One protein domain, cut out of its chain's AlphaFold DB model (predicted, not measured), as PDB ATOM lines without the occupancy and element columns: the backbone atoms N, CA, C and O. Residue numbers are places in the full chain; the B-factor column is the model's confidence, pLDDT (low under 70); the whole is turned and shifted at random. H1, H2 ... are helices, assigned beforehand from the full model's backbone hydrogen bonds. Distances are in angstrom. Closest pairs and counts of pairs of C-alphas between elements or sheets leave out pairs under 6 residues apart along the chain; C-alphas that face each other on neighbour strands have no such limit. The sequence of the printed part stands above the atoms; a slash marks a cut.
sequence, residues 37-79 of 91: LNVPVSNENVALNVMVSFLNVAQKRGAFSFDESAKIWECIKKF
ATOM      1  N   LEU A  37     143.313 208.080 180.317       91.94
ATOM      2  CA  LEU A  37     143.550 207.342 181.562       91.94
ATOM      3  C   LEU A  37     145.030 206.963 181.737       91.94
ATOM      4  O   LEU A  37     145.530 206.923 182.863       91.94
ATOM      5  N   ASN A  38     145.746 206.763 180.628       92.38
ATOM      6  CA  ASN A  38     147.143 206.325 180.619       92.38
ATOM      7  C   ASN A  38     148.146 207.482 180.716       92.38
ATOM      8  O   ASN A  38     149.347 207.241 180.847       92.38
ATOM      9  N   VAL A  39     147.688 208.736 180.659       92.06
ATOM     10  CA  VAL A  39     148.587 209.890 180.728       92.06
ATOM     11  C   VAL A  39     149.160 210.022 182.150       92.06
ATOM     12  O   VAL A  39     148.401 210.125 183.123       92.06
ATOM     13  N   PRO A  40     150.495 210.036 182.316       92.94
ATOM     14  CA  PRO A  40     151.112 210.236 183.619       92.94
ATOM     15  C   PRO A  40     150.976 211.700 184.056       92.94
ATOM     16  O   PRO A  40     151.452 212.610 183.383       92.94
ATOM     17  N   VAL A  41     150.359 211.933 185.216       92.81
ATOM     18  CA  VAL A  41     150.147 213.276 185.779       92.81
ATOM     19  C   VAL A  41     151.374 213.680 186.604       92.81
ATOM     20  O   VAL A  41     151.414 213.529 187.827       92.81
ATOM     21  N   SER A  42     152.423 214.147 185.926       92.81
ATOM     22  CA  SER A  42     153.709 214.477 186.558       92.81
ATOM     23  C   SER A  42     153.717 215.855 187.226       92.81
ATOM     24  O   SER A  42     154.169 215.977 188.365       92.81
ATOM     25  N   ASN A  43     153.170 216.869 186.557       93.50
ATOM     26  CA  ASN A  43     153.169 218.271 186.987       93.50
ATOM     27  C   ASN A  43     151.805 218.946 186.745       93.50
ATOM     28  O   ASN A  43     150.907 218.351 186.138       93.50
ATOM     29  N   GLU A  44     151.658 220.186 187.209       94.38
ATOM     30  CA  GLU A  44     150.417 220.965 187.119       94.38
ATOM     31  C   GLU A  44     149.990 221.210 185.666       94.38
ATOM     32  O   GLU A  44     148.811 221.109 185.330       94.38
ATOM     33  N   ASN A  45     150.944 221.469 184.769       95.06
ATOM     34  CA  ASN A  45     150.645 221.726 183.358       95.06
ATOM     35  C   ASN A  45     150.056 220.491 182.664       95.06
ATOM     36  O   ASN A  45     149.113 220.598 181.879       95.06
ATOM     37  N   VAL A  46     150.588 219.303 182.954       94.88
ATOM     38  CA  VAL A  46     150.041 218.049 182.428       94.88
ATOM     39  C   VAL A  46     148.670 217.773 183.040       94.88
ATOM     40  O   VAL A  46     147.742 217.456 182.299       94.88
ATOM     41  N   ALA A  47     148.514 217.967 184.354       95.69
ATOM     42  CA  ALA A  47     147.231 217.821 185.042       95.69
ATOM     43  C   ALA A  47     146.135 218.691 184.403       95.69
ATOM     44  O   ALA A  47     145.050 218.197 184.097       95.69
ATOM     45  N   LEU A  48     146.443 219.960 184.119       95.50
ATOM     46  CA  LEU A  48     145.511 220.890 183.485       95.50
ATOM     47  C   LEU A  48     145.099 220.425 182.083       95.50
ATOM     48  O   LEU A  48     143.912 220.375 181.766       95.50
ATOM     49  N   ASN A  49     146.073 220.057 181.248       93.94
ATOM     50  CA  ASN A  49     145.807 219.611 179.879       93.94
ATOM     51  C   ASN A  49     144.937 218.345 179.846       93.94
ATOM     52  O   ASN A  49     144.045 218.214 179.001       93.94
ATOM     53  N   VAL A  50     145.158 217.428 180.790       94.19
ATOM     54  CA  VAL A  50     144.342 216.218 180.946       94.19
ATOM     55  C   VAL A  50     142.925 216.569 181.409       94.19
ATOM     56  O   VAL A  50     141.961 216.076 180.826       94.19
ATOM     57  N   MET A  51     142.765 217.480 182.375       94.56
ATOM     58  CA  MET A  51     141.444 217.945 182.824       94.56
ATOM     59  C   MET A  51     140.635 218.589 181.692       94.56
ATOM     60  O   MET A  51     139.472 218.240 181.497       94.56
ATOM     61  N   VAL A  52     141.248 219.480 180.906       93.00
ATOM     62  CA  VAL A  52     140.586 220.114 179.750       93.00
ATOM     63  C   VAL A  52     140.188 219.067 178.708       93.00
ATOM     64  O   VAL A  52     139.108 219.142 178.124       93.00
ATOM     65  N   SER A  53     141.016 218.039 178.515       92.75
ATOM     66  CA  SER A  53     140.681 216.927 177.623       92.75
ATOM     67  C   SER A  53     139.461 216.142 178.116       92.75
ATOM     68  O   SER A  53     138.587 215.826 177.310       92.75
ATOM     69  N   PHE A  54     139.337 215.902 179.426       93.62
ATOM     70  CA  PHE A  54     138.144 215.278 180.007       93.62
ATOM     71  C   PHE A  54     136.884 216.140 179.848       93.62
ATOM     72  O   PHE A  54     135.814 215.591 179.587       93.62
ATOM     73  N   LEU A  55     136.974 217.474 179.897       92.94
ATOM     74  CA  LEU A  55     135.810 218.339 179.639       92.94
ATOM     75  C   LEU A  55     135.210 218.111 178.243       92.94
ATOM     76  O   LEU A  55     133.988 218.076 178.099       92.94
ATOM     77  N   ASN A  56     136.045 217.854 177.233       90.25
ATOM     78  CA  ASN A  56     135.566 217.508 175.891       90.25
ATOM     79  C   ASN A  56     134.830 216.155 175.859       90.25
ATOM     80  O   ASN A  56     133.899 215.973 175.071       90.25
ATOM     81  N   VAL A  57     135.216 215.205 176.720       90.12
ATOM     82  CA  VAL A  57     134.505 213.924 176.893       90.12
ATOM     83  C   VAL A  57     133.131 214.165 177.517       90.12
ATOM     84  O   VAL A  57     132.117 213.685 177.000       90.12
ATOM     85  N   ALA A  58     133.081 214.965 178.586       90.12
ATOM     86  CA  ALA A  58     131.836 215.324 179.255       90.12
ATOM     87  C   ALA A  58     130.887 216.110 178.349       90.12
ATOM     88  O   ALA A  58     129.686 215.879 178.405       90.12
ATOM     89  N   GLN A  59     131.386 216.970 177.461       90.19
ATOM     90  CA  GLN A  59     130.530 217.691 176.514       90.19
ATOM     91  C   GLN A  59     129.751 216.738 175.593       90.19
ATOM     92  O   GLN A  59     128.600 217.005 175.258       90.19
ATOM     93  N   LYS A  60     130.363 215.618 175.188       89.56
ATOM     94  CA  LYS A  60     129.736 214.645 174.280       89.56
ATOM     95  C   LYS A  60     128.804 213.675 175.001       89.56
ATOM     96  O   LYS A  60     127.764 213.322 174.457       89.56
ATOM     97  N   ARG A  61     129.195 213.205 176.192       90.56
ATOM     98  CA  ARG A  61     128.475 212.141 176.920       90.56
ATOM     99  C   ARG A  61     127.634 212.651 178.094       90.56
ATOM    100  O   ARG A  61     126.803 211.917 178.610       90.56
ATOM    101  N   GLY A  62     127.861 213.878 178.547       90.25
ATOM    102  CA  GLY A  62     127.206 214.494 179.704       90.25
ATOM    103  C   GLY A  62     127.707 214.012 181.072       90.25
ATOM    104  O   GLY A  62     127.362 214.622 182.077       90.25
ATOM    105  N   ALA A  63     128.512 212.946 181.136       92.00
ATOM    106  CA  ALA A  63     128.991 212.373 182.394       92.00
ATOM    107  C   ALA A  63     130.341 211.648 182.257       92.00
ATOM    108  O   ALA A  63     130.665 211.080 181.203       92.00
ATOM    109  N   PHE A  64     131.085 211.616 183.365       93.25
ATOM    110  CA  PHE A  64     132.320 210.849 183.520       93.25
ATOM    111  C   PHE A  64     132.046 209.409 183.961       93.25
ATOM    112  O   PHE A  64     131.071 209.141 184.666       93.25
ATOM    113  N   SER A  65     132.915 208.482 183.565       92.62
ATOM    114  CA  SER A  65     132.966 207.146 184.160       92.62
ATOM    115  C   SER A  65     133.687 207.187 185.514       92.62
ATOM    116  O   SER A  65     134.282 208.200 185.905       92.62
ATOM    117  N   PHE A  66     133.639 206.076 186.246       94.19
ATOM    118  CA  PHE A  66     134.327 205.962 187.529       94.19
ATOM    119  C   PHE A  66     135.850 206.123 187.383       94.19
ATOM    120  O   PHE A  66     136.451 206.932 188.089       94.19
ATOM    121  N   ASP A  67     136.454 205.433 186.413       94.75
ATOM    122  CA  ASP A  67     137.901 205.485 186.168       94.75
ATOM    123  C   ASP A  67     138.360 206.887 185.735       94.75
ATOM    124  O   ASP A  67     139.393 207.385 186.185       94.75
ATOM    125  N   GLU A  68     137.556 207.568 184.912       94.00
ATOM    126  CA  GLU A  68     137.812 208.954 184.505       94.00
ATOM    127  C   GLU A  68     137.775 209.898 185.715       94.00
ATOM    128  O   GLU A  68     138.653 210.745 185.872       94.00
ATOM    129  N   SER A  69     136.806 209.715 186.613       94.56
ATOM    130  CA  SER A  69     136.680 210.520 187.835       94.56
ATOM    131  C   SER A  69     137.875 210.322 188.773       94.56
ATOM    132  O   SER A  69     138.407 211.298 189.311       94.56
ATOM    133  N   ALA A  70     138.351 209.080 188.923       95.44
ATOM    134  CA  ALA A  70     139.561 208.778 189.685       95.44
ATOM    135  C   ALA A  70     140.790 209.489 189.092       95.44
ATOM    136  O   ALA A  70     141.573 210.099 189.824       95.44
ATOM    137  N   LYS A  71     140.916 209.495 187.759       95.19
ATOM    138  CA  LYS A  71     142.011 210.184 187.068       95.19
ATOM    139  C   LYS A  71     141.945 211.706 187.211       95.19
ATOM    140  O   LYS A  71     142.970 212.358 187.422       95.19
ATOM    141  N   ILE A  72     140.746 212.281 187.138       95.69
ATOM    142  CA  ILE A  72     140.520 213.714 187.364       95.69
ATOM    143  C   ILE A  72     140.946 214.104 188.787       95.69
ATOM    144  O   ILE A  72     141.584 215.141 188.968       95.69
ATOM    145  N   TRP A  73     140.686 213.259 189.790       95.62
ATOM    146  CA  TRP A  73     141.131 213.511 191.164       95.62
ATOM    147  C   TRP A  73     142.659 213.551 191.306       95.62
ATOM    148  O   TRP A  73     143.189 214.406 192.016       95.62
ATOM    149  N   GLU A  74     143.396 212.687 190.599       94.44
ATOM    150  CA  GLU A  74     144.866 212.772 190.547       94.44
ATOM    151  C   GLU A  74     145.350 214.119 190.008       94.44
ATOM    152  O   GLU A  74     146.311 214.679 190.539       94.44
ATOM    153  N   CYS A  75     144.667 214.648 188.989       95.75
ATOM    154  CA  CYS A  75     144.969 215.958 188.421       95.75
ATOM    155  C   CYS A  75     144.696 217.079 189.429       95.75
ATOM    156  O   CYS A  75     145.548 217.942 189.623       95.75
ATOM    157  N   ILE A  76     143.553 217.037 190.122       95.31
ATOM    158  CA  ILE A  76     143.165 218.050 191.117       95.31
ATOM    159  C   ILE A  76     144.173 218.117 192.268       95.31
ATOM    160  O   ILE A  76     144.551 219.212 192.682       95.31
ATOM    161  N   LYS A  77     144.668 216.968 192.747       94.44
ATOM    162  CA  LYS A  77     145.664 216.921 193.830       94.44
ATOM    163  C   LYS A  77     146.940 217.712 193.527       94.44
ATOM    164  O   LYS A  77     147.577 218.163 194.466       94.44
ATOM    165  N   LYS A  78     147.300 217.925 192.254       93.75
ATOM    166  CA  LYS A  78     148.462 218.751 191.878       93.75
ATOM    167  C   LYS A  78     148.281 220.241 192.169       93.75
ATOM    168  O   LYS A  78     149.267 220.961 192.201       93.75
ATOM    169  N   PHE A  79     147.049 220.692 192.386       94.06
ATOM    170  CA  PHE A  79     146.724 222.089 192.686       94.06
ATOM    171  C   PHE A  79     146.355 222.317 194.154       94.06
ATOM    172  O   PHE A  79     146.153 223.460 194.563       94.06
TER     173      PHE A  79
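This is residues 37 to 79 of the 91 residues of an uncharacterized protein of viral metagenome (UniProt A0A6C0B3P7). A helical hairpin: the long H1 runs the length of the domain, and the shorter H2 folds back beside it. Before H1, residues 37 to 43 run along one side of this pair towards the beginning of H1. The printed part has 43 residues with two named helices, H1 then H2, and no named strand; the class is all helix. It is compact, with a radius of gyration of the C-alphas of 9.8 A, and elongated, spanning 27 by 18 by 16 A.

H1, residues 44 to 61, and H2, residues 66 to 77, touch and form a hairpin. Their closest C-alphas, those of Ala 47 and Cys 75, are 4.5 A apart. They run opposite ways at a shallow tilt of 32 degrees. Every O i to N i+4 pair is within hydrogen-bond range in H2, and 13 of 14 in H1.

H1 is 25.8 A long from C-alpha 44 at (150.417, 220.965, 187.119) to C-alpha 61. H2 is 17.0 A long and ends at C-alpha 77, (145.664, 216.921, 193.830).

The C-alphas farthest apart, those of Ser 42 and Gly 62, are 27.4 A apart. The link from H1 to H2 is tight. The printed part has no cut, and no printed residue is under 70 in pLDDT.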